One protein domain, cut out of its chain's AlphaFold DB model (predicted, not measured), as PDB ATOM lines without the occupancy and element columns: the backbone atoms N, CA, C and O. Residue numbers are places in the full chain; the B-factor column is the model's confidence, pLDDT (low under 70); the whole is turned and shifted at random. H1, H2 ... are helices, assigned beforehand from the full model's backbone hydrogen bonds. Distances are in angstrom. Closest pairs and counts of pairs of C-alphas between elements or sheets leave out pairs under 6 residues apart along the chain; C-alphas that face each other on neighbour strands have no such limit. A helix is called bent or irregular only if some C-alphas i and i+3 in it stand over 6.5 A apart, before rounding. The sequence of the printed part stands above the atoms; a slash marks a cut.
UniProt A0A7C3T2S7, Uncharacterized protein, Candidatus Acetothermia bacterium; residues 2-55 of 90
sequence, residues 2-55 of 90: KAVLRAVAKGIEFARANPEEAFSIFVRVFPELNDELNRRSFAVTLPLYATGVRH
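AT A GLANCE: This is residues 2 to 55 of the 90 residues of an uncharacterized protein of Candidatus Acetothermia bacterium (UniProt A0A7C3T2S7). Two helices, H1 and H2, meet end to end in a corner, and after a loop the third, H3, folds back past that corner, with few contacts among the three. The first part of H1 reaches away from the corner, and the unnamed end stretch, residues 49 to 55, continues from H3 back toward that part of H1. The printed part has 54 residues, with three named helices in the order H1, H2, H3 and no named strand, and its class is all helix. It is only just compact, close to loose, with a radius of gyration of the C-alphas of 11.8 A, and it is elongated, spanning 33 by 21 by 17 A.

HOW THE PARTS SIT: Begin with H1, residues 2 to 17, and go on to H2, residues 19 to 29; they touch only at the corner by their tight link, H1 with residues 14 to 15 alone. Their closest C-alphas, those of Ala 15 and Ala 22, are 5.1 A apart, and the two run opposite ways at a steep tilt of 60 degrees. Next find H3, residues 36 to 48. H2 and H3 only just touch, with 3 pairs of C-alphas within 8 A, H3 with residues 39 to 43 alone; the closest C-alphas, of Phe 23 and Arg 39, are 7.5 A apart. These two run opposite ways at a steep tilt of 55 degrees. H1 and H3 only just touch, with 3 pairs of C-alphas within 8 A, and only at their ends, residues 15 to 16 of H1 and 46 to 47 of H3. Their closest C-alphas, of Arg 16 and Leu 46, are 6.6 A apart, and they run opposite ways at a steep tilt of 66 degrees. In H1 every O i to N i+4 pair is within hydrogen-bond range; in H2 it is 6 of 7 and in H3 7 of 9.

IN THESE COORDINATES: Find C-alpha 2 at (157.136, 156.682, 98.162); from there H1 runs 22.7 A to C-alpha 17. H2 starts at C-alpha 19, at (161.488, 140.768, 117.104), and runs 15.9 A to C-alpha 29. H3 runs 19.4 A from C-alpha 36 to C-alpha 48, at (163.303, 136.370, 104.916). H3 is irregular, but only just: C-alphas 44 and 47 are 6.8 A apart, and its line is a rough one.

THE WHOLE: The two C-alphas farthest apart, those of Lys 2 and Glu 36, are 35.1 A apart, while the first and last printed C-alphas, of Lys 2 and His 55, are 14.7 A apart. The printed part has no cut. The link from H2 to H3 is short, with 6 residues, and there is no long link. The mean pLDDT of the printed part is 97.1, and no printed residue is under 70.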
ATOM      1  N   LYS A   2     155.770 156.697  97.560       93.25
ATOM      2  CA  LYS A   2     157.136 156.682  98.162       93.25
ATOM      3  C   LYS A   2     157.164 156.716  99.700       93.25
ATOM      4  O   LYS A   2     157.914 155.991 100.339       93.25
ATOM      5  N   ALA A   3     156.326 157.558 100.312       95.38
ATOM      6  CA  ALA A   3     156.221 157.647 101.771       95.38
ATOM      7  C   ALA A   3     155.760 156.332 102.425       95.38
ATOM      8  O   ALA A   3     156.261 155.985 103.488       95.38
ATOM      9  N   VAL A   4     154.868 155.590 101.762       95.69
ATOM     10  CA  VAL A   4     154.380 154.287 102.232       95.69
ATOM     11  C   VAL A   4     155.517 153.268 102.215       95.69
ATOM     12  O   VAL A   4     155.775 152.653 103.240       95.69
ATOM     13  N   LEU A   5     156.263 153.150 101.110       95.50
ATOM     14  CA  LEU A   5     157.378 152.193 101.027       95.50
ATOM     15  C   LEU A   5     158.501 152.508 102.021       95.50
ATOM     16  O   LEU A   5     159.042 151.594 102.634       95.50
ATOM     17  N   ARG A   6     158.781 153.792 102.285       95.94
ATOM     18  CA  ARG A   6     159.692 154.186 103.374       95.94
ATOM     19  C   ARG A   6     159.185 153.766 104.754       95.94
ATOM     20  O   ARG A   6     159.987 153.355 105.585       95.94
ATOM     21  N   ALA A   7     157.884 153.882 105.021       97.06
ATOM     22  CA  ALA A   7     157.306 153.436 106.289       97.06
ATOM     23  C   ALA A   7     157.375 151.907 106.434       97.06
ATOM     24  O   ALA A   7     157.764 151.420 107.492       97.06
ATOM     25  N   VAL A   8     157.090 151.161 105.361       97.00
ATOM     26  CA  VAL A   8     157.218 149.694 105.336       97.00
ATOM     27  C   VAL A   8     158.668 149.269 105.569       97.00
ATOM     28  O   VAL A   8     158.913 148.425 106.424       97.00
ATOM     29  N   ALA A   9     159.634 149.894 104.888       96.75
ATOM     30  CA  ALA A   9     161.056 149.612 105.086       96.75
ATOM     31  C   ALA A   9     161.473 149.809 106.550       96.75
ATOM     32  O   ALA A   9     162.082 148.925 107.141       96.75
ATOM     33  N   LYS A  10     161.068 150.927 107.168       97.69
ATOM     34  CA  LYS A  10     161.308 151.175 108.598       97.69
ATOM     35  C   LYS A  10     160.668 150.114 109.491       97.69
ATOM     36  O   LYS A  10     161.289 149.711 110.467       97.69
ATOM     37  N   GLY A  11     159.456 149.665 109.164       97.88
ATOM     38  CA  GLY A  11     158.778 148.589 109.888       97.88
ATOM     39  C   GLY A  11     159.529 147.259 109.808       97.88
ATOM     40  O   GLY A  11     159.692 146.601 110.830       97.88
ATOM     41  N   ILE A  12     160.043 146.897 108.628       97.81
ATOM     42  CA  ILE A  12     160.867 145.692 108.434       97.81
ATOM     43  C   ILE A  12     162.153 145.779 109.261       97.81
ATOM     44  O   ILE A  12     162.450 144.854 110.014       97.81
ATOM     45  N   GLU A  13     162.892 146.888 109.169       97.69
ATOM     46  CA  GLU A  13     164.132 147.066 109.937       97.69
ATOM     47  C   GLU A  13     163.870 147.053 111.448       97.69
ATOM     48  O   GLU A  13     164.587 146.393 112.201       97.69
ATOM     49  N   PHE A  14     162.796 147.709 111.898       98.44
ATOM     50  CA  PHE A  14     162.378 147.677 113.298       98.44
ATOM     51  C   PHE A  14     162.049 146.257 113.764       98.44
ATOM     52  O   PHE A  14     162.520 145.850 114.823       98.44
ATOM     53  N   ALA A  15     161.281 145.499 112.977       98.25
ATOM     54  CA  ALA A  15     160.895 144.137 113.322       98.25
ATOM     55  C   ALA A  15     162.102 143.202 113.419       98.25
ATOM     56  O   ALA A  15     162.171 142.383 114.329       98.25
ATOM     57  N   ARG A  16     163.082 143.356 112.523       97.75
ATOM     58  CA  ARG A  16     164.327 142.578 112.558       97.75
ATOM     59  C   ARG A  16     165.191 142.921 113.767       97.75
ATOM     60  O   ARG A  16     165.784 142.019 114.351       97.75
ATOM     61  N   ALA A  17     165.266 144.199 114.133       98.12
ATOM     62  CA  ALA A  17     166.041 144.655 115.283       98.12
ATOM     63  C   ALA A  17     165.366 144.332 116.629       98.12
ATOM     64  O   ALA A  17     166.063 144.104 117.614       98.12
ATOM     65  N   ASN A  18     164.029 144.292 116.672       98.44
ATOM     66  CA  ASN A  18     163.234 144.138 117.895       98.44
ATOM     67  C   ASN A  18     162.124 143.080 117.707       98.44
ATOM     68  O   ASN A  18     160.938 143.418 117.763       98.44
ATOM     69  N   PRO A  19     162.465 141.799 117.470       98.19
ATOM     70  CA  PRO A  19     161.488 140.768 117.104       98.19
ATOM     71  C   PRO A  19     160.376 140.584 118.145       98.19
ATOM     72  O   PRO A  19     159.201 140.545 117.787       98.19
ATOM     73  N   GLU A  20     160.719 140.533 119.434       97.94
ATOM     74  CA  GLU A  20     159.730 140.357 120.509       97.94
ATOM     75  C   GLU A  20     158.763 141.543 120.611       97.94
ATOM     76  O   GLU A  20     157.551 141.360 120.743       97.94
ATOM     77  N   GLU A  21     159.278 142.771 120.505       98.50
ATOM     78  CA  GLU A  21     158.447 143.975 120.547       98.50
ATOM     79  C   GLU A  21     157.542 144.063 119.314       98.50
ATOM     80  O   GLU A  21     156.349 144.340 119.434       98.50
ATOM     81  N   ALA A  22     158.075 143.760 118.130       98.31
ATOM     82  CA  ALA A  22     157.297 143.737 116.901       98.31
ATOM     83  C   ALA A  22     156.166 142.700 116.953       98.31
ATOM     84  O   ALA A  22     155.031 143.019 116.591       98.31
ATOM     85  N   PHE A  23     156.435 141.496 117.468       98.38
ATOM     86  CA  PHE A  23     155.397 140.486 117.668       98.38
ATOM     87  C   PHE A  23     154.364 140.932 118.711       98.38
ATOM     88  O   PHE A  23     153.164 140.776 118.492       98.38
ATOM     89  N   SER A  24     154.797 141.555 119.814       98.25
ATOM     90  CA  SER A  24     153.896 142.112 120.834       98.25
ATOM     91  C   SER A  24     152.952 143.177 120.261       98.25
ATOM     92  O   SER A  24     151.747 143.158 120.531       98.25
ATOM     93  N   ILE A  25     153.468 144.076 119.416       98.19
ATOM     94  CA  ILE A  25     152.660 145.077 118.707       98.19
ATOM     95  C   ILE A  25     151.633 144.394 117.797       98.19
ATOM     96  O   ILE A  25     150.472 144.806 117.797       98.19
ATOM     97  N   PHE A  26     152.045 143.365 117.051       97.81
ATOM     98  CA  PHE A  26     151.176 142.612 116.148       97.81
ATOM     99  C   PHE A  26     150.011 141.950 116.895       97.81
ATOM    100  O   PHE A  26     148.850 142.203 116.572       97.81
ATOM    101  N   VAL A  27     150.288 141.186 117.954       98.25
ATOM    102  CA  VAL A  27     149.236 140.463 118.691       98.25
ATOM    103  C   VAL A  27     148.366 141.359 119.570       98.25
ATOM    104  O   VAL A  27     147.281 140.960 119.972       98.25
ATOM    105  N   ARG A  28     148.783 142.597 119.852       98.12
ATOM    106  CA  ARG A  28     147.887 143.590 120.464       98.12
ATOM    107  C   ARG A  28     146.731 143.962 119.530       98.12
ATOM    108  O   ARG A  28     145.654 144.296 120.015       98.12
ATOM    109  N   VAL A  29     146.964 143.935 118.217       97.94
ATOM    110  CA  VAL A  29     145.936 144.180 117.191       97.94
ATOM    111  C   VAL A  29     145.189 142.892 116.841       97.94
ATOM    112  O   VAL A  29     143.986 142.950 116.604       97.94
ATOM    113  N   PHE A  30     145.882 141.748 116.876       97.69
ATOM    114  CA  PHE A  30     145.338 140.419 116.578       97.69
ATOM    115  C   PHE A  30     145.543 139.445 117.755       97.69
ATOM    116  O   PHE A  30     146.426 138.579 117.694       97.69
ATOM    117  N   PRO A  31     144.795 139.591 118.868       97.94
ATOM    118  CA  PRO A  31     144.998 138.781 120.073       97.94
ATOM    119  C   PRO A  31     144.822 137.277 119.852       97.94
ATOM    120  O   PRO A  31     145.471 136.478 120.524       97.94
ATOM    121  N   GLU A  32     143.977 136.888 118.900       98.06
ATOM    122  CA  GLU A  32     143.737 135.503 118.497       98.06
ATOM    123  C   GLU A  32     144.966 134.826 117.880       98.06
ATOM    124  O   GLU A  32     145.040 133.602 117.870       98.06
ATOM    125  N   LEU A  33     145.942 135.610 117.410       98.19
ATOM    126  CA  LEU A  33     147.202 135.122 116.849       98.19
ATOM    127  C   LEU A  33     148.336 135.092 117.887       98.19
ATOM    128  O   LEU A  33     149.488 134.840 117.539       98.19
ATOM    129  N   ASN A  34     148.045 135.339 119.170       98.12
ATOM    130  CA  ASN A  34     149.015 135.193 120.258       98.12
ATOM    131  C   ASN A  34     149.171 133.730 120.698       98.12
ATOM    132  O   ASN A  34     148.974 133.388 121.865       98.12
ATOM    133  N   ASP A  35     149.522 132.869 119.754       97.75
ATOM    134  CA  ASP A  35     149.746 131.449 119.979       97.75
ATOM    135  C   ASP A  35     151.162 131.023 119.563       97.75
ATOM    136  O   ASP A  35     151.946 131.781 118.981       97.75
ATOM    137  N   GLU A  36     151.508 129.783 119.900       98.06
ATOM    138  CA  GLU A  36     152.826 129.218 119.608       98.06
ATOM    139  C   GLU A  36     153.083 129.079 118.100       98.06
ATOM    140  O   GLU A  36     154.213 129.251 117.635       98.06
ATOM    141  N   LEU A  37     152.040 128.795 117.313       98.25
ATOM    142  CA  LEU A  37     152.163 128.634 115.866       98.25
ATOM    143  C   LEU A  37     152.634 129.939 115.217       98.25
ATOM    144  O   LEU A  37     153.601 129.938 114.453       98.25
ATOM    145  N   ASN A  38     151.977 131.049 115.538       98.44
ATOM    146  CA  ASN A  38     152.287 132.357 114.979       98.44
ATOM    147  C   ASN A  38     153.627 132.892 115.488       98.44
ATOM    148  O   ASN A  38     154.377 133.464 114.697       98.44
ATOM    149  N   ARG A  39     153.988 132.637 116.754       97.94
ATOM    150  CA  ARG A  39     155.326 132.964 117.285       97.94
ATOM    151  C   ARG A  39     156.429 132.273 116.495       97.94
ATOM    152  O   ARG A  39     157.360 132.929 116.024       97.94
ATOM    153  N   ARG A  40     156.304 130.959 116.290       98.25
ATOM    154  CA  ARG A  40     157.277 130.182 115.513       98.25
ATOM    155  C   ARG A  40     157.315 130.617 114.057       98.25
ATOM    156  O   ARG A  40     158.401 130.801 113.519       98.25
ATOM    157  N   SER A  41     156.150 130.806 113.436       98.38
ATOM    158  CA  SER A  41     156.029 131.287 112.055       98.38
ATOM    159  C   SER A  41     156.729 132.635 111.867       98.38
ATOM    160  O   SER A  41     157.544 132.799 110.957       98.38
ATOM    161  N   PHE A  42     156.488 133.590 112.769       98.44
ATOM    162  CA  PHE A  42     157.137 134.893 112.727       98.44
ATOM    163  C   PHE A  42     158.656 134.768 112.874       98.44
ATOM    164  O   PHE A  42     159.392 135.291 112.040       98.44
ATOM    165  N   ALA A  43     159.136 134.000 113.856       98.00
ATOM    166  CA  ALA A  43     160.567 133.815 114.084       98.00
ATOM    167  C   ALA A  43     161.300 133.209 112.872       98.00
ATOM    168  O   ALA A  43     162.398 133.654 112.537       98.00
ATOM    169  N   VAL A  44     160.704 132.224 112.185       98.38
ATOM    170  CA  VAL A  44     161.345 131.581 111.020       98.38
ATOM    171  C   VAL A  44     161.258 132.416 109.744       98.38
ATOM    172  O   VAL A  44     162.127 132.294 108.883       98.38
ATOM    173  N   THR A  45     160.233 133.258 109.601       98.25
ATOM    174  CA  THR A  45     160.031 134.059 108.382       98.25
ATOM    175  C   THR A  45     160.621 135.460 108.461       98.25
ATOM    176  O   THR A  45     160.982 136.008 107.422       98.25
ATOM    177  N   LEU A  46     160.801 136.027 109.657       98.19
ATOM    178  CA  LEU A  46     161.378 137.359 109.850       98.19
ATOM    179  C   LEU A  46     162.742 137.551 109.148       98.19
ATOM    180  O   LEU A  46     162.931 138.593 108.517       98.19
ATOM    181  N   PRO A  47     163.680 136.578 109.157       97.00
ATOM    182  CA  PRO A  47     164.936 136.705 108.413       97.00
ATOM    183  C   PRO A  47     164.766 136.795 106.887       97.00
ATOM    184  O   PRO A  47     165.687 137.239 106.205       97.00
ATOM    185  N   LEU A  48     163.615 136.374 106.350       96.81
ATOM    186  CA  LEU A  48     163.303 136.370 104.916       96.81
ATOM    187  C   LEU A  48     162.661 137.681 104.439       96.81
ATOM    188  O   LEU A  48     162.435 137.847 103.241       96.81
ATOM    189  N   TYR A  49     162.337 138.607 105.347       96.75
ATOM    190  CA  TYR A  49     161.726 139.880 104.972       96.75
ATOM    191  C   TYR A  49     162.671 140.694 104.079       96.75
ATOM    192  O   TYR A  49     163.865 140.826 104.357       96.75
ATOM    193  N   ALA A  50     162.122 141.260 103.003       95.38
ATOM    194  CA  ALA A  50     162.899 141.970 101.994       95.38
ATOM    195  C   ALA A  50     163.502 143.269 102.553       95.38
ATOM    196  O   ALA A  50     162.799 144.265 102.747       95.38
ATOM    197  N   THR A  51     164.821 143.276 102.765       92.81
ATOM    198  CA  THR A  51     165.582 144.476 103.139       92.81
ATOM    199  C   THR A  51     165.281 145.614 102.163       92.81
ATOM    200  O   THR A  51     165.358 145.432 100.947       92.81
ATOM    201  N   GLY A  52     164.920 146.790 102.680       91.62
ATOM    202  CA  GLY A  52     164.609 147.962 101.852       91.62
ATOM    203  C   GLY A  52     163.407 147.792 100.913       91.62
ATOM    204  O   GLY A  52     163.279 148.556  99.959       91.62
ATOM    205  N   VAL A  53     162.535 146.800 101.149       93.94
ATOM    206  CA  VAL A  53     161.372 146.484 100.290       93.94
ATOM    207  C   VAL A  53     161.790 146.180  98.839       93.94
ATOM    208  O   VAL A  53     161.051 146.413  97.878       93.94
ATOM    209  N   ARG A  54     163.016 145.676  98.667       93.56
ATOM    210  CA  ARG A  54     163.585 145.383  97.353       93.56
ATOM    211  C   ARG A  54     162.914 144.181  96.703       93.56
ATOM    212  O   ARG A  54     162.593 143.195  97.359       93.56
ATOM    213  N   HIS A  55     162.730 144.285  95.395       90.88
ATOM    214  CA  HIS A  55     162.053 143.297  94.554       90.88
ATOM    215  C   HIS A  55     162.658 143.260  93.139       90.88
ATOM    216  O   HIS A  55     162.024 142.811  92.190       90.88
TER     217      HIS A  55